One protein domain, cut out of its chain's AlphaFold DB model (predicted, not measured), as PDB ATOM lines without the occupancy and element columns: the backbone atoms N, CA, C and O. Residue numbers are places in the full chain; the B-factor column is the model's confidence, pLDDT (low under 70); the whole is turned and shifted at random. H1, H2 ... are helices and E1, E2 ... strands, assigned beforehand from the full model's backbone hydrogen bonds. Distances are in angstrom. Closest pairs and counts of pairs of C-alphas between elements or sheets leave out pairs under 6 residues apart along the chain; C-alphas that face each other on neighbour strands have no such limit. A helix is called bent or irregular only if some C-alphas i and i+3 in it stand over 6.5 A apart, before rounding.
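What this domain is: This is residues 235 to 395 of the 398 residues of an uncharacterized protein of Desulfobacterales bacterium (UniProt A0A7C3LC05). Two lobes lie end to end along the longest axis: a small closed barrel of five strands, E1, E2, E10, E9 and E8, and a curled sheet of five strands, E3, E6, E7, E5 and E4, with H1 and H2 over one face and H4 over the other. H3 packs on H2, in the lobe of the curled sheet. The printed part has 161 residues, with four named helices and ten strands in the order E1 E2 E3 H1 E4 H2 H3 E5 E6 E7 E8 E9 E10 H4; both sheets are mixed, and the class is mixed, helices and strands. The whole is compact, with a radius of gyration of the C-alphas of 15.1 A and spans of 44 by 31 by 27 A.

Where its parts are: Find C-alpha 235 at (15.420, 23.274, 35.689); from there E1 runs 27.0 A to residue 246, bending by 88 degrees at residue 238. Next come E2, 249 to 254, E3, 258 to 263, H1, 266 to 275, E4, 277 to 279, H2, 280 to 293, and H3, 303 to 306. Read on to E5, 310 to 314, E6, 331 to 337, 19.6 A long, and E7, 340 to 346, 19.2 A long. E8, 348 to 364, spans 22.2 A and bends by 125 degrees at residue 352. E9, 367 to 373, E10, 378 to 382, and H4, 384 to 391, follow; H4 ends at C-alpha 391, (12.189, 45.038, 14.579).

How they stand to each other: In the barrel, look first at the hairpin E1 and E2, antiparallel, with N 242 and O 253 2.7 A apart. E2 and E10 are parallel, N 252 to O 380 being 2.8 A. E8, E9 and E10 form a meander, each strand the antiparallel neighbour of the one before, with N 360 to O 370 at 2.8 A and N 371 to O 379 at 2.8 A. E8 and E1 are antiparallel neighbours and close the barrel, with N 241 and O 354 within hydrogen-bond range at 2.8 A. In the other sheet, strongly twisted, E6 and E7 are a hairpin, N 333 to O 344 being 2.8 A. H1, H2 and H4 are on this sheet, in three layers, helices on both its faces; H2 and H4 lie on opposite faces. H4, 7.9 A high over the sheet, runs across the strands at 85 degrees to E7 on the local plane, its closest C-alphas there being Trp 340 and Leu 388, 5.9 A. H2 touches H3, closest C-alphas Met 287 and Glu 303, 6.5 A. H1 and H4 have every O i to N i+4 pair within hydrogen-bond range, irregular H2, with C-alphas 282 and 285 8.1 A apart, has 3 of 10 and 6 of 11 O i to N i+3 pairs, and H3 is too short for an O i to N i+4 pair.

The domain as a whole: The farthest C-alphas, Arg 304 and Glu 376, are 45.1 A apart. The printed part has no cut. The link E5 to E6, residues 315 to 330, is long. Mean pLDDT of the printed part is 90.9; residues 319 and 395 are under 70.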
ATOM      1  N   PRO A 235      16.357  22.590  34.814       86.44
ATOM      2  CA  PRO A 235      15.420  23.274  35.689       86.44
ATOM      3  C   PRO A 235      15.660  24.783  35.618       86.44
ATOM      4  O   PRO A 235      16.802  25.247  35.720       86.44
ATOM      5  N   CYS A 236      14.594  25.546  35.416       85.50
ATOM      6  CA  CYS A 236      14.627  27.001  35.376       85.50
ATOM      7  C   CYS A 236      13.665  27.568  36.430       85.50
ATOM      8  O   CYS A 236      12.760  26.866  36.883       85.50
ATOM      9  N   PRO A 237      13.838  28.831  36.863       85.75
ATOM     10  CA  PRO A 237      12.847  29.462  37.725       85.75
ATOM     11  C   PRO A 237      11.477  29.427  37.049       85.75
ATOM     12  O   PRO A 237      11.366  29.637  35.838       85.75
ATOM     13  N   ALA A 238      10.445  29.164  37.848       87.75
ATOM     14  CA  ALA A 238       9.093  29.018  37.342       87.75
ATOM     15  C   ALA A 238       8.653  30.313  36.643       87.75
ATOM     16  O   ALA A 238       8.491  31.348  37.293       87.75
ATOM     17  N   THR A 239       8.507  30.249  35.320       92.44
ATOM     18  CA  THR A 239       8.285  31.420  34.464       92.44
ATOM     19  C   THR A 239       6.931  31.305  33.785       92.44
ATOM     20  O   THR A 239       6.656  30.314  33.110       92.44
ATOM     21  N   ASP A 240       6.095  32.328  33.940       95.88
ATOM     22  CA  ASP A 240       4.798  32.379  33.273       95.88
ATOM     23  C   ASP A 240       4.980  32.696  31.788       95.88
ATOM     24  O   ASP A 240       5.591  33.700  31.407       95.88
ATOM     25  N   LEU A 241       4.392  31.861  30.945       96.12
ATOM     26  CA  LEU A 241       4.389  31.992  29.503       96.12
ATOM     27  C   LEU A 241       2.975  32.245  28.985       96.12
ATOM     28  O   LEU A 241       1.977  31.764  29.517       96.12
ATOM     29  N   ARG A 242       2.898  32.999  27.893       96.50
ATOM     30  CA  ARG A 242       1.700  33.221  27.098       96.50
ATOM     31  C   ARG A 242       1.857  32.500  25.771       96.50
ATOM     32  O   ARG A 242       2.729  32.854  24.980       96.50
ATOM     33  N   GLU A 243       0.998  31.521  25.523       96.12
ATOM     34  CA  GLU A 243       0.989  30.788  24.259       96.12
ATOM     35  C   GLU A 243       0.267  31.553  23.151       96.12
ATOM     36  O   GLU A 243      -0.720  32.262  23.384       96.12
ATOM     37  N   LEU A 244       0.762  31.383  21.931       96.44
ATOM     38  CA  LEU A 244       0.230  31.980  20.719       96.44
ATOM     39  C   LEU A 244       0.496  31.086  19.505       96.44
ATOM     40  O   LEU A 244       1.363  30.213  19.534       96.44
ATOM     41  N   VAL A 245      -0.233  31.336  18.423       95.44
ATOM     42  CA  VAL A 245      -0.033  30.671  17.132       95.44
ATOM     43  C   VAL A 245       0.274  31.720  16.071       95.44
ATOM     44  O   VAL A 245      -0.454  32.708  15.943       95.44
ATOM     45  N   ILE A 246       1.361  31.509  15.329       94.19
ATOM     46  CA  ILE A 246       1.770  32.337  14.186       94.19
ATOM     47  C   ILE A 246       2.068  31.400  13.020       94.19
ATOM     48  O   ILE A 246       2.901  30.507  13.155       94.19
ATOM     49  N   ASN A 247       1.418  31.611  11.873       89.94
ATOM     50  CA  ASN A 247       1.597  30.799  10.663       89.94
ATOM     51  C   ASN A 247       1.385  29.286  10.909       89.94
ATOM     52  O   ASN A 247       2.060  28.454  10.310       89.94
ATOM     53  N   GLY A 248       0.474  28.926  11.821       89.75
ATOM     54  CA  GLY A 248       0.203  27.535  12.214       89.75
ATOM     55  C   GLY A 248       1.168  26.947  13.253       89.75
ATOM     56  O   GLY A 248       0.879  25.892  13.816       89.75
ATOM     57  N   THR A 249       2.263  27.636  13.578       92.06
ATOM     58  CA  THR A 249       3.252  27.181  14.565       92.06
ATOM     59  C   THR A 249       2.880  27.671  15.964       92.06
ATOM     60  O   THR A 249       2.639  28.863  16.173       92.06
ATOM     61  N   ARG A 250       2.839  26.752  16.940       92.88
ATOM     62  CA  ARG A 250       2.598  27.066  18.359       92.88
ATOM     63  C   ARG A 250       3.878  27.565  19.019       92.88
ATOM     64  O   ARG A 250       4.891  26.873  19.034       92.88
ATOM     65  N   LEU A 251       3.800  28.754  19.598       95.12
ATOM     66  CA  LEU A 251       4.908  29.456  20.231       95.12
ATOM     67  C   LEU A 251       4.484  29.957  21.611       95.12
ATOM     68  O   LEU A 251       3.295  30.070  21.919       95.12
ATOM     69  N   ALA A 252       5.462  30.323  22.424       96.06
ATOM     70  CA  ALA A 252       5.251  30.914  23.730       96.06
ATOM     71  C   ALA A 252       6.166  32.125  23.944       96.06
ATOM     72  O   ALA A 252       7.298  32.170  23.462       96.06
ATOM     73  N   LEU A 253       5.673  33.113  24.687       96.25
ATOM     74  CA  LEU A 253       6.423  34.297  25.111       96.25
ATOM     75  C   LEU A 253       6.322  34.468  26.623       96.25
ATOM     76  O   LEU A 253       5.252  34.201  27.168       96.25
ATOM     77  N   PRO A 254       7.354  34.988  27.306       95.75
ATOM     78  CA  PRO A 254       7.224  35.386  28.703       95.75
ATOM     79  C   PRO A 254       6.036  36.336  28.897       95.75
ATOM     80  O   PRO A 254       5.927  37.359  28.215       95.75
ATOM     81  N   ALA A 255       5.131  36.004  29.817       95.38
ATOM     82  CA  ALA A 255       3.889  36.749  30.023       95.38
ATOM     83  C   ALA A 255       4.150  38.205  30.446       95.38
ATOM     84  O   ALA A 255       3.412  39.111  30.066       95.38
ATOM     85  N   GLU A 256       5.251  38.447  31.159       94.25
ATOM     86  CA  GLU A 256       5.746  39.772  31.552       94.25
ATOM     87  C   GLU A 256       6.131  40.688  30.376       94.25
ATOM     88  O   GLU A 256       6.283  41.902  30.554       94.25
ATOM     89  N   CYS A 257       6.319  40.122  29.182       94.94
ATOM     90  CA  CYS A 257       6.586  40.862  27.952       94.94
ATOM     91  C   CYS A 257       5.299  41.211  27.201       94.94
ATOM     92  O   CYS A 257       5.349  42.008  26.268       94.94
ATOM     93  N   VAL A 258       4.151  40.638  27.570       96.19
ATOM     94  CA  VAL A 258       2.880  40.838  26.868       96.19
ATOM     95  C   VAL A 258       2.099  41.974  27.524       96.19
ATOM     96  O   VAL A 258       1.532  41.834  28.605       96.19
ATOM     97  N   ALA A 259       2.013  43.113  26.838       94.94
ATOM     98  CA  ALA A 259       1.267  44.263  27.336       94.94
ATOM     99  C   ALA A 259      -0.248  44.099  27.112       94.94
ATOM    100  O   ALA A 259      -1.054  44.366  28.006       94.94
ATOM    101  N   LEU A 260      -0.657  43.646  25.925       95.75
ATOM    102  CA  LEU A 260      -2.065  43.458  25.568       95.75
ATOM    103  C   LEU A 260      -2.201  42.444  24.431       95.75
ATOM    104  O   LEU A 260      -1.481  42.539  23.444       95.75
ATOM    105  N   SER A 261      -3.182  41.552  24.513       95.56
ATOM    106  CA  SER A 261      -3.670  40.767  23.378       95.56
ATOM    107  C   SER A 261      -5.101  41.189  23.055       95.56
ATOM    108  O   SER A 261      -5.938  41.312  23.949       95.56
ATOM    109  N   GLN A 262      -5.385  41.478  21.785       96.25
ATOM    110  CA  GLN A 262      -6.708  41.940  21.376       96.25
ATOM    111  C   GLN A 262      -7.066  41.464  19.971       96.25
ATOM    112  O   GLN A 262      -6.300  41.637  19.023       96.25
ATOM    113  N   ARG A 263      -8.274  40.912  19.823       95.25
ATOM    114  CA  ARG A 263      -8.850  40.619  18.507       95.25
ATOM    115  C   ARG A 263      -9.216  41.911  17.794       95.25
ATOM    116  O   ARG A 263      -9.883  42.775  18.376       95.25
ATOM    117  N   LEU A 264      -8.803  42.021  16.537       94.38
ATOM    118  CA  LEU A 264      -9.146  43.139  15.663       94.38
ATOM    119  C   LEU A 264     -10.166  42.693  14.620       94.38
ATOM    120  O   LEU A 264     -10.235  41.527  14.240       94.38
ATOM    121  N   LYS A 265     -10.953  43.645  14.111       94.94
ATOM    122  CA  LYS A 265     -11.848  43.366  12.982       94.94
ATOM    123  C   LYS A 265     -11.005  42.956  11.758       94.94
ATOM    124  O   LYS A 265     -10.020  43.647  11.475       94.94
ATOM    125  N   PRO A 266     -11.414  41.945  10.967       94.38
ATOM    126  CA  PRO A 266     -10.675  41.492   9.783       94.38
ATOM    127  C   PRO A 266     -10.211  42.590   8.803       94.38
ATOM    128  O   PRO A 266      -9.076  42.515   8.333       94.38
ATOM    129  N   PRO A 267     -11.005  43.635   8.471       94.75
ATOM    130  CA  PRO A 267     -10.516  44.710   7.598       94.75
ATOM    131  C   PRO A 267      -9.381  45.533   8.228       94.75
ATOM    132  O   PRO A 267      -8.466  45.952   7.524       94.75
ATOM    133  N   ILE A 268      -9.408  45.740   9.549       94.94
ATOM    134  CA  ILE A 268      -8.356  46.473  10.265       94.94
ATOM    135  C   ILE A 268      -7.081  45.632  10.295       94.94
ATOM    136  O   ILE A 268      -6.011  46.154   9.993       94.94
ATOM    137  N   MET A 269      -7.197  44.336  10.597       95.12
ATOM    138  CA  MET A 269      -6.043  43.439  10.637       95.12
ATOM    139  C   MET A 269      -5.357  43.341   9.271       95.12
ATOM    140  O   MET A 269      -4.155  43.573   9.178       95.12
ATOM    141  N   ARG A 270      -6.122  43.130   8.189       94.19
ATOM    142  CA  ARG A 270      -5.582  43.117   6.816       94.19
ATOM    143  C   ARG A 270      -4.831  44.402   6.470       94.19
ATOM    144  O   ARG A 270      -3.757  44.343   5.877       94.19
ATOM    145  N   ARG A 271      -5.358  45.562   6.883       94.25
ATOM    146  CA  ARG A 271      -4.670  46.846   6.704       94.25
ATOM    147  C   ARG A 271      -3.351  46.889   7.478       94.25
ATOM    148  O   ARG A 271      -2.340  47.265   6.895       94.25
ATOM    149  N   CYS A 272      -3.345  46.470   8.742       93.62
ATOM    150  CA  CYS A 272      -2.132  46.453   9.567       93.62
ATOM    151  C   CYS A 272      -1.053  45.531   8.981       93.62
ATOM    152  O   CYS A 272       0.097  45.946   8.872       93.62
ATOM    153  N   LEU A 273      -1.437  44.335   8.515       92.56
ATOM    154  CA  LEU A 273      -0.543  43.404   7.819       92.56
ATOM    155  C   LEU A 273       0.032  44.016   6.533       92.56
ATOM    156  O   LEU A 273       1.230  43.932   6.296       92.56
ATOM    157  N   SER A 274      -0.795  44.690   5.724       90.94
ATOM    158  CA  SER A 274      -0.334  45.320   4.474       90.94
ATOM    159  C   SER A 274       0.613  46.506   4.691       90.94
ATOM    160  O   SER A 274       1.468  46.775   3.852       90.94
ATOM    161  N   GLN A 275       0.453  47.221   5.806       90.44
ATOM    162  CA  GLN A 275       1.255  48.397   6.154       90.44
ATOM    163  C   GLN A 275       2.432  48.059   7.080       90.44
ATOM    164  O   GLN A 275       3.207  48.950   7.412       90.44
ATOM    165  N   ASN A 276       2.544  46.799   7.511       92.19
ATOM    166  CA  ASN A 276       3.515  46.303   8.483       92.19
ATOM    167  C   ASN A 276       3.585  47.117   9.794       92.19
ATOM    168  O   ASN A 276       4.643  47.277  10.400       92.19
ATOM    169  N   GLN A 277       2.451  47.664  10.233       94.06
ATOM    170  CA  GLN A 277       2.362  48.468  11.454       94.06
ATOM    171  C   GLN A 277       0.948  48.447  12.034       94.06
ATOM    172  O   GLN A 277      -0.040  48.343  11.305       94.06
ATOM    173  N   LEU A 278       0.845  48.620  13.351       95.31
ATOM    174  CA  LEU A 278      -0.404  48.785  14.082       95.31
ATOM    175  C   LEU A 278      -0.523  50.216  14.628       95.31
ATOM    176  O   LEU A 278       0.093  50.548  15.646       95.31
ATOM    177  N   PRO A 279      -1.363  51.067  14.015       94.75
ATOM    178  CA  PRO A 279      -1.761  52.337  14.605       94.75
ATOM    179  C   PRO A 279      -2.482  52.125  15.939       94.75
ATOM    180  O   PRO A 279      -3.559  51.523  15.994       94.75
ATOM    181  N   LEU A 280      -1.944  52.692  17.021       94.12
ATOM    182  CA  LEU A 280      -2.500  52.529  18.365       94.12
ATOM    183  C   LEU A 280      -3.915  53.113  18.496       94.12
ATOM    184  O   LEU A 280      -4.695  52.671  19.338       94.12
ATOM    185  N   LYS A 281      -4.320  54.038  17.614       93.88
ATOM    186  CA  LYS A 281      -5.710  54.523  17.532       93.88
ATOM    187  C   LYS A 281      -6.751  53.405  17.393       93.88
ATOM    188  O   LYS A 281      -7.869  53.581  17.873       93.88
ATOM    189  N   TYR A 282      -6.404  52.266  16.785       93.94
ATOM    190  CA  TYR A 282      -7.318  51.125  16.643       93.94
ATOM    191  C   TYR A 282      -7.602  50.406  17.966       93.94
ATOM    192  O   TYR A 282      -8.598  49.699  18.078       93.94
ATOM    193  N   LEU A 283      -6.781  50.648  18.988       93.69
ATOM    194  CA  LEU A 283      -6.928  50.104  20.334       93.69
ATOM    195  C   LEU A 283      -7.475  51.141  21.322       93.69
ATOM    196  O   LEU A 283      -7.284  51.013  22.529       93.69
ATOM    197  N   SER A 284      -8.155  52.186  20.837       89.94
ATOM    198  CA  SER A 284      -8.614  53.310  21.661       89.94
ATOM    199  C   SER A 284      -9.451  52.887  22.878       89.94
ATOM    200  O   SER A 284      -9.256  53.459  23.949       89.94
ATOM    201  N   GLY A 285     -10.311  51.871  22.739       91.38
ATOM    202  CA  GLY A 285     -11.120  51.304  23.830       91.38
ATOM    203  C   GLY A 285     -10.327  50.513  24.877       91.38
ATOM    204  O   GLY A 285     -10.812  50.298  25.983       91.38
ATOM    205  N   PHE A 286      -9.089  50.126  24.564       92.25
ATOM    206  CA  PHE A 286      -8.217  49.329  25.431       92.25
ATOM    207  C   PHE A 286      -7.041  50.136  25.991       92.25
ATOM    208  O   PHE A 286      -6.236  49.596  26.746       92.25
ATOM    209  N   MET A 287      -6.953  51.434  25.686       90.62
ATOM    210  CA  MET A 287      -5.827  52.285  26.098       90.62
ATOM    211  C   MET A 287      -5.630  52.347  27.608       90.62
ATOM    212  O   MET A 287      -4.494  52.298  28.064       90.62
ATOM    213  N   ARG A 288      -6.721  52.361  28.381       88.44
ATOM    214  CA  ARG A 288      -6.656  52.318  29.849       88.44
ATOM    215  C   ARG A 288      -5.964  51.061  30.380       88.44
ATOM    216  O   ARG A 288      -5.337  51.118  31.426       88.44
ATOM    217  N   LYS A 289      -6.084  49.936  29.664       90.69
ATOM    218  CA  LYS A 289      -5.418  48.668  30.006       90.69
ATOM    219  C   LYS A 289      -3.994  48.607  29.453       90.69
ATOM    220  O   LYS A 289      -3.116  48.064  30.109       90.69
ATOM    221  N   LEU A 290      -3.781  49.153  28.255       91.62
ATOM    222  CA  LEU A 290      -2.499  49.116  27.558       91.62
ATOM    223  C   LEU A 290      -1.461  50.050  28.185       91.62
ATOM    224  O   LEU A 290      -0.354  49.611  28.463       91.62
ATOM    225  N   ALA A 291      -1.814  51.320  28.410       89.50
ATOM    226  CA  ALA A 291      -0.887  52.350  28.878       89.50
ATOM    227  C   ALA A 291      -0.072  51.937  30.122       89.50
ATOM    228  O   ALA A 291       1.150  52.010  30.043       89.50
ATOM    229  N   PRO A 292      -0.671  51.419  31.217       90.25
ATOM    230  CA  PRO A 292       0.105  51.025  32.398       90.25
ATOM    231  C   PRO A 292       0.966  49.770  32.192       90.25
ATOM    232  O   PRO A 292       1.813  49.476  33.027       90.25
ATOM    233  N   ARG A 293       0.733  48.998  31.124       91.44
ATOM    234  CA  ARG A 293       1.466  47.758  30.820       91.44
ATOM    235  C   ARG A 293       2.578  47.948  29.796       91.44
ATOM    236  O   ARG A 293       3.415  47.063  29.635       91.44
ATOM    237  N   LEU A 294       2.582  49.073  29.088       90.44
ATOM    238  CA  LEU A 294       3.745  49.477  28.314       90.44
ATOM    239  C   LEU A 294       4.867  49.790  29.302       90.44
ATOM    240  O   LEU A 294       4.649  50.461  30.303       90.44
ATOM    241  N   LYS A 295       6.062  49.275  29.045       85.94
ATOM    242  CA  LYS A 295       7.239  49.585  29.863       85.94
ATOM    243  C   LYS A 295       7.796  50.958  29.452       85.94
ATOM    244  O   LYS A 295       7.420  51.498  28.409       85.94
ATOM    245  N   SER A 296       8.674  51.536  30.272       84.81
ATOM    246  CA  SER A 296       9.339  52.818  29.980       84.81
ATOM    247  C   SER A 296       8.371  54.013  29.825       84.81
ATOM    248  O   SER A 296       7.225  53.980  30.277       84.81
ATOM    249  N   ARG A 297       8.832  55.087  29.178       81.81
ATOM    250  CA  ARG A 297       8.158  56.371  28.953       81.81
ATOM    251  C   ARG A 297       6.842  56.264  28.193       81.81
ATOM    252  O   ARG A 297       6.024  57.178  28.278       81.81
ATOM    253  N   LEU A 298       6.590  55.169  27.467       84.75
ATOM    254  CA  LEU A 298       5.265  54.951  26.880       84.75
ATOM    255  C   LEU A 298       4.172  54.887  27.948       84.75
ATOM    256  O   LEU A 298       3.064  55.353  27.684       84.75
ATOM    257  N   SER A 299       4.477  54.380  29.145       86.06
ATOM    258  CA  SER A 299       3.515  54.373  30.254       86.06
ATOM    259  C   SER A 299       3.146  55.774  30.747       86.06
ATOM    260  O   SER A 299       2.015  56.004  31.174       86.06
ATOM    261  N   GLU A 300       4.069  56.731  30.633       87.25
ATOM    262  CA  GLU A 300       3.903  58.113  31.100       87.25
ATOM    263  C   GLU A 300       3.133  58.982  30.095       87.25
ATOM    264  O   GLU A 300       2.597  60.049  30.423       87.25
ATOM    265  N   LEU A 301       3.061  58.548  28.834       86.81
ATOM    266  CA  LEU A 301       2.364  59.290  27.797       86.81
ATOM    267  C   LEU A 301       0.850  59.252  28.022       86.81
ATOM    268  O   LEU A 301       0.206  58.206  28.057       86.81
ATOM    269  N   LYS A 302       0.238  60.440  28.038       88.44
ATOM    270  CA  LYS A 302      -1.226  60.576  28.022       88.44
ATOM    271  C   LYS A 302      -1.816  59.818  26.829       88.44
ATOM    272  O   LYS A 302      -1.295  59.915  25.716       88.44
ATOM    273  N   GLU A 303      -2.985  59.200  27.011       90.19
ATOM    274  CA  GLU A 303      -3.660  58.410  25.965       90.19
ATOM    275  C   GLU A 303      -3.770  59.135  24.613       90.19
ATOM    276  O   GLU A 303      -3.637  58.525  23.554       90.19
ATOM    277  N   ARG A 304      -4.013  60.454  24.627       89.12
ATOM    278  CA  ARG A 304      -4.121  61.272  23.405       89.12
ATOM    279  C   ARG A 304      -2.830  61.285  22.581       89.12
ATOM    280  O   ARG A 304      -2.910  61.431  21.366       89.12
ATOM    281  N   LYS A 305      -1.663  61.172  23.226       88.75
ATOM    282  CA  LYS A 305      -0.357  61.063  22.562       88.75
ATOM    283  C   LYS A 305      -0.102  59.625  22.117       88.75
ATOM    284  O   LYS A 305       0.240  59.431  20.959       88.75
ATOM    285  N   LEU A 306      -0.375  58.638  22.977       89.12
ATOM    286  CA  LEU A 306      -0.239  57.215  22.633       89.12
ATOM    287  C   LEU A 306      -1.039  56.833  21.384       89.12
ATOM    288  O   LEU A 306      -0.509  56.193  20.486       89.12
ATOM    289  N   LYS A 307      -2.284  57.307  21.260       91.50
ATOM    290  CA  LYS A 307      -3.147  57.044  20.091       91.50
ATOM    291  C   LYS A 307      -2.568  57.549  18.760       91.50
ATOM    292  O   LYS A 307      -3.024  57.098  17.714       91.50
ATOM    293  N   LYS A 308      -1.611  58.484  18.782       90.69
ATOM    294  CA  LYS A 308      -0.947  59.008  17.575       90.69
ATOM    295  C   LYS A 308       0.225  58.144  17.113       90.69
ATOM    296  O   LYS A 308       0.715  58.357  16.010       90.69
ATOM    297  N   LEU A 309       0.677  57.207  17.942       91.12
ATOM    298  CA  LEU A 309       1.784  56.322  17.611       91.12
ATOM    299  C   LEU A 309       1.295  55.129  16.788       91.12
ATOM    300  O   LEU A 309       0.142  54.699  16.893       91.12
ATOM    301  N   SER A 310       2.207  54.582  15.995       92.88
ATOM    302  CA  SER A 310       2.048  53.286  15.341       92.88
ATOM    303  C   SER A 310       3.208  52.405  15.770       92.88
ATOM    304  O   SER A 310       4.348  52.865  15.784       92.88
ATOM    305  N   LEU A 311       2.913  51.169  16.161       94.12
ATOM    306  CA  LEU A 311       3.936  50.189  16.508       94.12
ATOM    307  C   LEU A 311       4.248  49.317  15.286       94.12
ATOM    308  O   LEU A 311       3.314  48.965  14.562       94.12
ATOM    309  N   PRO A 312       5.517  48.956  15.049       93.88
ATOM    310  CA  PRO A 312       5.886  48.067  13.960       93.88
ATOM    311  C   PRO A 312       5.315  46.671  14.200       93.88
ATOM    312  O   PRO A 312       5.247  46.189  15.339       93.88
ATOM    313  N   LEU A 313       4.887  46.041  13.111       94.56
ATOM    314  CA  LEU A 313       4.521  44.636  13.114       94.56
ATOM    315  C   LEU A 313       5.797  43.816  12.938       94.56
ATOM    316  O   LEU A 313       6.601  44.069  12.044       94.56
ATOM    317  N   ILE A 314       5.981  42.879  13.850       94.19
ATOM    318  CA  ILE A 314       7.175  42.067  13.995       94.19
ATOM    319  C   ILE A 314       6.890  40.693  13.403       94.19
ATOM    320  O   ILE A 314       5.832  40.110  13.658       94.19
ATOM    321  N   ILE A 315       7.851  40.166  12.649       92.25
ATOM    322  CA  ILE A 315       7.770  38.844  12.026       92.25
ATOM    323  C   ILE A 315       8.867  37.962  12.636       92.25
ATOM    324  O   ILE A 315      10.035  38.104  12.267       92.25
ATOM    325  N   PRO A 316       8.528  37.070  13.586       91.50
ATOM    326  CA  PRO A 316       9.488  36.133  14.159       91.50
ATOM    327  C   PRO A 316      10.125  35.223  13.096       91.50
ATOM    328  O   PRO A 316       9.456  34.803  12.155       91.50
ATOM    329  N   ARG A 317      11.410  34.900  13.262       88.56
ATOM    330  CA  ARG A 317      12.223  34.073  12.350       88.56
ATOM    331  C   ARG A 317      12.747  32.817  13.049       88.56
ATOM    332  O   ARG A 317      13.064  32.859  14.233       88.56
ATOM    333  N   GLY A 318      12.903  31.717  12.314       84.06
ATOM    334  CA  GLY A 318      13.451  30.443  12.806       84.06
ATOM    335  C   GLY A 318      13.101  29.280  11.869       84.06
ATOM    336  O   GLY A 318      12.284  29.484  10.977       84.06
ATOM    337  N   LEU A 319      13.691  28.084  12.060       69.88
ATOM    338  CA  LEU A 319      13.545  26.945  11.114       69.88
ATOM    339  C   LEU A 319      12.097  26.633  10.683       69.88
ATOM    340  O   LEU A 319      11.897  26.161   9.571       69.88
ATOM    341  N   GLU A 320      11.106  26.872  11.543       77.88
ATOM    342  CA  GLU A 320       9.695  26.531  11.289       77.88
ATOM    343  C   GLU A 320       8.794  27.761  11.109       77.88
ATOM    344  O   GLU A 320       7.571  27.644  11.040       77.88
ATOM    345  N   LEU A 321       9.378  28.961  11.060       83.69
ATOM    346  CA  LEU A 321       8.635  30.214  10.983       83.69
ATOM    347  C   LEU A 321       8.807  30.848   9.609       83.69
ATOM    348  O   LEU A 321       9.911  31.136   9.155       83.69
ATOM    349  N   SER A 322       7.678  31.090   8.948       81.81
ATOM    350  CA  SER A 322       7.642  31.799   7.672       81.81
ATOM    351  C   SER A 322       8.122  33.243   7.836       81.81
ATOM    352  O   SER A 322       7.663  33.963   8.720       81.81
ATOM    353  N   ALA A 323       8.959  33.706   6.905       79.00
ATOM    354  CA  ALA A 323       9.397  35.102   6.816       79.00
ATOM    355  C   ALA A 323       8.277  36.080   6.393       79.00
ATOM    356  O   ALA A 323       8.526  37.269   6.188       79.00
ATOM    357  N   ARG A 324       7.042  35.594   6.210       82.62
ATOM    358  CA  ARG A 324       5.882  36.396   5.800       82.62
ATOM    359  C   ARG A 324       4.915  36.616   6.970       82.62
ATOM    360  O   ARG A 324       4.762  35.721   7.803       82.62
ATOM    361  N   PRO A 325       4.207  37.763   6.996       83.62
ATOM    362  CA  PRO A 325       3.157  38.002   7.976       83.62
ATOM    363  C   PRO A 325       2.058  36.941   7.875       83.62
ATOM    364  O   PRO A 325       1.669  36.554   6.768       83.62
ATOM    365  N   ASP A 326       1.531  36.536   9.026       88.50
ATOM    366  CA  ASP A 326       0.435  35.578   9.109       88.50
ATOM    367  C   ASP A 326      -0.855  36.175   8.531       88.50
ATOM    368  O   ASP A 326      -1.427  37.129   9.063       88.50
ATOM    369  N   LYS A 327      -1.301  35.621   7.397       87.69
ATOM    370  CA  LYS A 327      -2.511  36.065   6.691       87.69
ATOM    371  C   LYS A 327      -3.791  35.686   7.430       87.69
ATOM    372  O   LYS A 327      -4.819  36.326   7.203       87.69
ATOM    373  N   GLU A 328      -3.726  34.670   8.283       90.62
ATOM    374  CA  GLU A 328      -4.835  34.170   9.091       90.62
ATOM    375  C   GLU A 328      -4.875  34.831  10.473       90.62
ATOM    376  O   GLU A 328      -5.749  34.531  11.289       90.62
ATOM    377  N   ALA A 329      -3.971  35.779  10.738       94.06
ATOM    378  CA  ALA A 329      -3.960  36.507  11.990       94.06
ATOM    379  C   ALA A 329      -5.306  37.197  12.252       94.06
ATOM    380  O   ALA A 329      -5.831  37.954  11.431       94.06
ATOM    381  N   THR A 330      -5.846  36.978  13.449       95.00
ATOM    382  CA  THR A 330      -7.079  37.621  13.935       95.00
ATOM    383  C   THR A 330      -6.826  38.483  15.170       95.00
ATOM    384  O   THR A 330      -7.609  39.383  15.497       95.00
ATOM    385  N   THR A 331      -5.707  38.238  15.847       96.31
ATOM    386  CA  THR A 331      -5.346  38.832  17.126       96.31
ATOM    387  C   THR A 331      -4.030  39.585  16.990       96.31
ATOM    388  O   THR A 331      -3.079  39.086  16.398       96.31
ATOM    389  N   CYS A 332      -3.962  40.799  17.534       95.81
ATOM    390  CA  CYS A 332      -2.695  41.496  17.727       95.81
ATOM    391  C   CYS A 332      -2.234  41.318  19.174       95.81
ATOM    392  O   CYS A 332      -3.012  41.531  20.111       95.81
ATOM    393  N   MET A 333      -0.968  40.969  19.357       96.81
ATOM    394  CA  MET A 333      -0.310  40.907  20.652       96.81
ATOM    395  C   MET A 333       0.743  42.011  20.724       96.81
ATOM    396  O   MET A 333       1.730  41.985  19.996       96.81
ATOM    397  N   ILE A 334       0.529  42.991  21.597       96.62
ATOM    398  CA  ILE A 334       1.518  44.023  21.895       96.62
ATOM    399  C   ILE A 334       2.530  43.445  22.868       96.62
ATOM    400  O   ILE A 334       2.174  43.067  23.988       96.62
ATOM    401  N   ILE A 335       3.787  43.451  22.443       96.12
ATOM    402  CA  ILE A 335       4.929  43.066  23.257       96.12
ATOM    403  C   ILE A 335       5.732  44.300  23.670       96.12
ATOM    404  O   ILE A 335       5.880  45.258  22.907       96.12
ATOM    405  N   SER A 336       6.214  44.293  24.908       94.69
ATOM    406  CA  SER A 336       6.936  45.396  25.528       94.69
ATOM    407  C   SER A 336       8.014  44.867  26.469       94.69
ATOM    408  O   SER A 336       7.716  44.218  27.473       94.69
ATOM    409  N   HIS A 337       9.267  45.223  26.203       92.75
ATOM    410  CA  HIS A 337      10.401  44.908  27.067       92.75
ATOM    411  C   HIS A 337      11.307  46.133  27.195       92.75
ATOM    412  O   HIS A 337      11.807  46.633  26.191       92.75
ATOM    413  N   GLU A 338      11.522  46.616  28.423       88.56
ATOM    414  CA  GLU A 338      12.254  47.864  28.693       88.56
ATOM    415  C   GLU A 338      11.726  49.034  27.836       88.56
ATOM    416  O   GLU A 338      10.578  49.445  27.989       88.56
ATOM    417  N   ASN A 339      12.561  49.542  26.930       87.75
ATOM    418  CA  ASN A 339      12.310  50.666  26.033       87.75
ATOM    419  C   ASN A 339      11.811  50.237  24.643       87.75
ATOM    420  O   ASN A 339      11.638  51.083  23.765       87.75
ATOM    421  N   TRP A 340      11.653  48.932  24.419       91.69
ATOM    422  CA  TRP A 340      11.302  48.366  23.126       91.69
ATOM    423  C   TRP A 340       9.864  47.872  23.096       91.69
ATOM    424  O   TRP A 340       9.399  47.181  24.008       91.69
ATOM    425  N   HIS A 341       9.179  48.183  22.000       94.38
ATOM    426  CA  HIS A 341       7.767  47.877  21.821       94.38
ATOM    427  C   HIS A 341       7.482  47.399  20.403       94.38
ATOM    428  O   HIS A 341       8.046  47.905  19.439       94.38
ATOM    429  N   GLY A 342       6.556  46.466  20.251       95.50
ATOM    430  CA  GLY A 342       6.164  45.992  18.933       95.50
ATOM    431  C   GLY A 342       4.923  45.130  18.983       95.50
ATOM    432  O   GLY A 342       4.307  44.966  20.039       95.50
ATOM    433  N   VAL A 343       4.525  44.620  17.823       97.06
ATOM    434  CA  VAL A 343       3.276  43.877  17.679       97.06
ATOM    435  C   VAL A 343       3.511  42.581  16.940       97.06
ATOM    436  O   VAL A 343       4.041  42.589  15.837       97.06
ATOM    437  N   LEU A 344       3.033  41.486  17.513       96.50
ATOM    438  CA  LEU A 344       2.901  40.212  16.825       96.50
ATOM    439  C   LEU A 344       1.470  40.058  16.317       96.50
ATOM    440  O   LEU A 344       0.507  40.358  17.030       96.50
ATOM    441  N   ALA A 345       1.336  39.610  15.077       96.12
ATOM    442  CA  ALA A 345       0.061  39.196  14.515       96.12
ATOM    443  C   ALA A 345      -0.071  37.682  14.675       96.12
ATOM    444  O   ALA A 345       0.766  36.934  14.178       96.12
ATOM    445  N   CYS A 346      -1.111  37.257  15.387       96.00
ATOM    446  CA  CYS A 346      -1.332  35.868  15.764       96.00
ATOM    447  C   CYS A 346      -2.708  35.416  15.269       96.00
ATOM    448  O   CYS A 346      -3.691  36.169  15.362       96.00
ATOM    449  N   SER A 347      -2.811  34.181  14.790       95.19
ATOM    450  CA  SER A 347      -4.109  33.550  14.533       95.19
ATOM    451  C   SER A 347      -4.830  33.276  15.855       95.19
ATOM    452  O   SER A 347      -6.011  33.607  15.995       95.19
ATOM    453  N   GLU A 348      -4.087  32.817  16.867       95.19
ATOM    454  CA  GLU A 348      -4.596  32.474  18.196       95.19
ATOM    455  C   GLU A 348      -3.665  32.943  19.322       95.19
ATOM    456  O   GLU A 348      -2.449  33.043  19.157       95.19
ATOM    457  N   VAL A 349      -4.250  33.237  20.486       96.06
ATOM    458  CA  VAL A 349      -3.542  33.568  21.731       96.06
ATOM    459  C   VAL A 349      -4.288  32.912  22.887       96.06
ATOM    460  O   VAL A 349      -5.497  33.112  23.017       96.06
ATOM    461  N   SER A 350      -3.576  32.166  23.732       94.25
ATOM    462  CA  SER A 350      -4.173  31.526  24.906       94.25
ATOM    463  C   SER A 350      -4.678  32.577  25.908       94.25
ATOM    464  O   SER A 350      -3.955  33.540  26.202       94.25
ATOM    465  N   PRO A 351      -5.899  32.431  26.461       89.31
ATOM    466  CA  PRO A 351      -6.428  33.337  27.481       89.31
ATOM    467  C   PRO A 351      -5.738  33.178  28.842       89.31
ATOM    468  O   PRO A 351      -5.739  34.125  29.633       89.31
ATOM    469  N   GLU A 352      -5.057  32.059  29.080       92.00
ATOM    470  CA  GLU A 352      -4.386  31.739  30.341       92.00
ATOM    471  C   GLU A 352      -2.861  31.703  30.170       92.00
ATOM    472  O   GLU A 352      -2.347  31.530  29.060       92.00
ATOM    473  N   ASN A 353      -2.137  31.949  31.266       93.88
ATOM    474  CA  ASN A 353      -0.696  31.713  31.308       93.88
ATOM    475  C   ASN A 353      -0.456  30.228  31.589       93.88
ATOM    476  O   ASN A 353      -1.157  29.649  32.415       93.88
ATOM    477  N   CYS A 354       0.564  29.651  30.968       93.06
ATOM    478  CA  CYS A 354       1.118  28.366  31.381       93.06
ATOM    479  C   CYS A 354       2.445  28.585  32.106       93.06
ATOM    480  O   CYS A 354       3.098  29.614  31.922       93.06
ATOM    481  N   ARG A 355       2.842  27.639  32.955       94.56
ATOM    482  CA  ARG A 355       4.055  27.761  33.760       94.56
ATOM    483  C   ARG A 355       5.144  26.866  33.200       94.56
ATOM    484  O   ARG A 355       4.921  25.677  33.016       94.56
ATOM    485  N   MET A 356       6.302  27.451  32.916       94.25
ATOM    486  CA  MET A 356       7.493  26.728  32.477       94.25
ATOM    487  C   MET A 356       8.383  26.403  33.673       94.25
ATOM    488  O   MET A 356       8.717  27.302  34.452       94.25
ATOM    489  N   THR A 357       8.783  25.139  33.788       91.56
ATOM    490  CA  THR A 357       9.612  24.603  34.884       91.56
ATOM    491  C   THR A 357      10.988  24.152  34.409       91.56
ATOM    492  O   THR A 357      11.962  24.257  35.157       91.56
ATOM    493  N   GLU A 358      11.100  23.731  33.149       93.25
ATOM    494  CA  GLU A 358      12.380  23.399  32.528       93.25
ATOM    495  C   GLU A 358      12.549  24.090  31.180       93.25
ATOM    496  O   GLU A 358      11.588  24.370  30.460       93.25
ATOM    497  N   PHE A 359      13.804  24.347  30.821       93.75
ATOM    498  CA  PHE A 359      14.148  25.005  29.572       93.75
ATOM    499  C   PHE A 359      15.389  24.376  28.937       93.75
ATOM    500  O   PHE A 359      16.467  24.313  29.537       93.75
ATOM    501  N   ALA A 360      15.246  23.939  27.689       93.44
ATOM    502  CA  ALA A 360      16.335  23.498  26.833       93.44
ATOM    503  C   ALA A 360      16.690  24.627  25.861       93.44
ATOM    504  O   ALA A 360      15.973  24.903  24.897       93.44
ATOM    505  N   LYS A 361      17.817  25.301  26.111       91.12
ATOM    506  CA  LYS A 361      18.283  26.394  25.251       91.12
ATOM    507  C   LYS A 361      18.660  25.851  23.875       91.12
ATOM    508  O   LYS A 361      19.599  25.072  23.749       91.12
ATOM    509  N   GLN A 362      17.988  26.341  22.843       87.75
ATOM    510  CA  GLN A 362      18.244  25.978  21.457       87.75
ATOM    511  C   GLN A 362      18.035  27.225  20.611       87.75
ATOM    512  O   GLN A 362      16.913  27.578  20.262       87.75
ATOM    513  N   ARG A 363      19.137  27.924  20.327       80.50
ATOM    514  CA  ARG A 363      19.066  29.181  19.591       80.50
ATOM    515  C   ARG A 363      18.812  28.890  18.120       80.50
ATOM    516  O   ARG A 363      19.645  28.273  17.461       80.50
ATOM    517  N   ASN A 364      17.674  29.353  17.629       85.31
ATOM    518  CA  ASN A 364      17.261  29.175  16.248       85.31
ATOM    519  C   ASN A 364      16.505  30.422  15.785       85.31
ATOM    520  O   ASN A 364      15.304  30.556  16.016       85.31
ATOM    521  N   GLY A 365      17.234  31.365  15.185       86.44
ATOM    522  CA  GLY A 365      16.696  32.686  14.871       86.44
ATOM    523  C   GLY A 365      16.214  33.395  16.139       86.44
ATOM    524  O   GLY A 365      17.016  33.707  17.023       86.44
ATOM    525  N   ASP A 366      14.907  33.621  16.216       91.94
ATOM    526  CA  ASP A 366      14.205  34.268  17.326       91.94
ATOM    527  C   ASP A 366      13.701  33.297  18.396       91.94
ATOM    528  O   ASP A 366      13.149  33.722  19.412       91.94
ATOM    529  N   ILE A 367      13.872  31.995  18.188       93.00
ATOM    530  CA  ILE A 367      13.532  30.979  19.179       93.00
ATOM    531  C   ILE A 367      14.706  30.862  20.153       93.00
ATOM    532  O   ILE A 367      15.841  30.570  19.761       93.00
ATOM    533  N   ALA A 368      14.423  31.097  21.432       92.94
ATOM    534  CA  ALA A 368      15.383  30.956  22.519       92.94
ATOM    535  C   ALA A 368      15.661  29.476  22.834       92.94
ATOM    536  O   ALA A 368      16.778  29.111  23.222       92.94
ATOM    537  N   GLY A 369      14.636  28.632  22.705       93.44
ATOM    538  CA  GLY A 369      14.704  27.208  22.998       93.44
ATOM    539  C   GLY A 369      13.337  26.559  23.174       93.44
ATOM    540  O   GLY A 369      12.312  27.121  22.785       93.44
ATOM    541  N   ILE A 370      13.343  25.378  23.785       93.75
ATOM    542  CA  ILE A 370      12.152  24.591  24.103       93.75
ATOM    543  C   ILE A 370      11.892  24.696  25.605       93.75
ATOM    544  O   ILE A 370      12.775  24.409  26.414       93.75
ATOM    545  N   GLY A 371      10.693  25.133  25.970       93.19
ATOM    546  CA  GLY A 371      10.193  25.145  27.339       93.19
ATOM    547  C   GLY A 371       9.339  23.915  27.616       93.19
ATOM    548  O   GLY A 371       8.567  23.491  26.754       93.19
ATOM    549  N   TYR A 372       9.466  23.375  28.821       92.88
ATOM    550  CA  TYR A 372       8.636  22.295  29.340       92.88
ATOM    551  C   TYR A 372       7.708  22.893  30.388       92.88
ATOM    552  O   TYR A 372       8.164  23.554  31.329       92.88
ATOM    553  N   ILE A 373       6.408  22.728  30.170       91.69
ATOM    554  CA  ILE A 373       5.371  23.227  31.075       91.69
ATOM    555  C   ILE A 373       4.845  22.103  31.972       91.69
ATOM    556  O   ILE A 373       5.110  20.937  31.694       91.69
ATOM    557  N   ASP A 374       4.097  22.456  33.020       79.19
ATOM    558  CA  ASP A 374       3.640  21.543  34.088       79.19
ATOM    559  C   ASP A 374       2.989  20.219  33.602       79.19
ATOM    560  O   ASP A 374       3.092  19.210  34.292       79.19
ATOM    561  N   ASP A 375       2.401  20.186  32.399       79.19
ATOM    562  CA  ASP A 375       1.794  18.987  31.783       79.19
ATOM    563  C   ASP A 375       2.771  18.155  30.915       79.19
ATOM    564  O   ASP A 375       2.349  17.474  29.981       79.19
ATOM    565  N   GLU A 376       4.086  18.296  31.111       78.31
ATOM    566  CA  GLU A 376       5.165  17.708  30.281       78.31
ATOM    567  C   GLU A 376       5.137  18.112  28.791       78.31
ATOM    568  O   GLU A 376       5.925  17.639  27.965       78.31
ATOM    569  N   ARG A 377       4.246  19.034  28.420       90.88
ATOM    570  CA  ARG A 377       4.122  19.533  27.053       90.88
ATOM    571  C   ARG A 377       5.309  20.431  26.706       90.88
ATOM    572  O   ARG A 377       5.736  21.275  27.491       90.88
ATOM    573  N   GLN A 378       5.806  20.276  25.484       92.69
ATOM    574  CA  GLN A 378       6.875  21.107  24.940       92.69
ATOM    575  C   GLN A 378       6.296  22.304  24.187       92.69
ATOM    576  O   GLN A 378       5.348  22.164  23.410       92.69
ATOM    577  N   VAL A 379       6.886  23.477  24.398       92.75
ATOM    578  CA  VAL A 379       6.542  24.710  23.683       92.75
ATOM    579  C   VAL A 379       7.801  25.424  23.210       92.75
ATOM    580  O   VAL A 379       8.801  25.497  23.922       92.75
ATOM    581  N   MET A 380       7.767  25.980  22.002       94.62
ATOM    582  CA  MET A 380       8.873  26.785  21.485       94.62
ATOM    583  C   MET A 380       8.803  28.191  22.076       94.62
ATOM    584  O   MET A 380       7.811  28.897  21.893       94.62
ATOM    585  N   VAL A 381       9.853  28.611  22.776       95.25
ATOM    586  CA  VAL A 381       9.880  29.898  23.478       95.25
ATOM    587  C   VAL A 381      10.606  30.937  22.632       95.25
ATOM    588  O   VAL A 381      11.760  30.747  22.245       95.25
ATOM    589  N   LEU A 382       9.935  32.051  22.364       95.19
ATOM    590  CA  LEU A 382      10.486  33.193  21.643       95.19
ATOM    591  C   LEU A 382      11.351  34.075  22.558       95.19
ATOM    592  O   LEU A 382      10.968  34.394  23.686       95.19
ATOM    593  N   ASP A 383      12.486  34.543  22.037       94.50
ATOM    594  CA  ASP A 383      13.313  35.568  22.677       94.50
ATOM    595  C   ASP A 383      12.709  36.957  22.421       94.50
ATOM    596  O   ASP A 383      13.032  37.647  21.448       94.50
ATOM    597  N   ALA A 384      11.801  37.369  23.308       93.06
ATOM    598  CA  ALA A 384      11.099  38.646  23.204       93.06
ATOM    599  C   ALA A 384      12.056  39.839  23.035       93.06
ATOM    600  O   ALA A 384      11.764  40.753  22.265       93.06
ATOM    601  N   LEU A 385      13.198  39.835  23.731       91.25
ATOM    602  CA  LEU A 385      14.156  40.936  23.702       91.25
ATOM    603  C   LEU A 385      14.921  40.980  22.380       91.25
ATOM    604  O   LEU A 385      15.080  42.058  21.808       91.25
ATOM    605  N   GLN A 386      15.398  39.833  21.893       89.88
ATOM    606  CA  GLN A 386      16.104  39.759  20.614       89.88
ATOM    607  C   GLN A 386      15.195  40.210  19.464       89.88
ATOM    608  O   GLN A 386      15.600  41.037  18.644       89.88
ATOM    609  N   ILE A 387      13.953  39.726  19.456       92.19
ATOM    610  CA  ILE A 387      12.931  40.094  18.474       92.19
ATOM    611  C   ILE A 387      12.685  41.608  18.488       92.19
ATOM    612  O   ILE A 387      12.727  42.277  17.452       92.19
ATOM    613  N   LEU A 388      12.466  42.162  19.682       91.81
ATOM    614  CA  LEU A 388      12.218  43.584  19.880       91.81
ATOM    615  C   LEU A 388      13.416  44.455  19.486       91.81
ATOM    616  O   LEU A 388      13.216  45.506  18.895       91.81
ATOM    617  N   LYS A 389      14.654  44.029  19.745       86.62
ATOM    618  CA  LYS A 389      15.854  44.769  19.319       86.62
ATOM    619  C   LYS A 389      16.033  44.799  17.800       86.62
ATOM    620  O   LYS A 389      16.650  45.732  17.294       86.62
ATOM    621  N   ARG A 390      15.527  43.790  17.082       86.75
ATOM    622  CA  ARG A 390      15.631  43.717  15.619       86.75
ATOM    623  C   ARG A 390      14.594  44.589  14.916       86.75
ATOM    624  O   ARG A 390      14.935  45.306  13.982       86.75
ATOM    625  N   GLU A 391      13.332  44.476  15.323       81.38
ATOM    626  CA  GLU A 391      12.189  45.038  14.579       81.38
ATOM    627  C   GLU A 391      11.290  45.947  15.428       81.38
ATOM    628  O   GLU A 391      10.348  46.551  14.916       81.38
ATOM    629  N   GLY A 392      11.560  46.059  16.727       72.38
ATOM    630  CA  GLY A 392      10.774  46.865  17.647       72.38
ATOM    631  C   GLY A 392      11.040  48.362  17.526       72.38
ATOM    632  O   GLY A 392      12.079  48.839  17.074       72.38
ATOM    633  N   PHE A 393      10.061  49.120  17.994       78.38
ATOM    634  CA  PHE A 393      10.131  50.554  18.186       78.38
ATOM    635  C   PHE A 393      10.811  50.862  19.520       78.38
ATOM    636  O   PHE A 393      10.314  50.471  20.578       78.38
ATOM    637  N   LEU A 394      11.937  51.570  19.454       72.75
ATOM    638  CA  LEU A 394      12.701  52.013  20.613       72.75
ATOM    639  C   LEU A 394      12.297  53.430  21.027       72.75
ATOM    640  O   LEU A 394      12.386  54.365  20.230       72.75
ATOM    641  N   LEU A 395      11.950  53.604  22.299       61.41
ATOM    642  CA  LEU A 395      11.853  54.910  22.948       61.41
ATOM    643  C   LEU A 395      12.997  55.074  23.939       61.41
ATOM    644  O   LEU A 395      12.982  54.495  25.021       61.41
TER     645      LEU A 395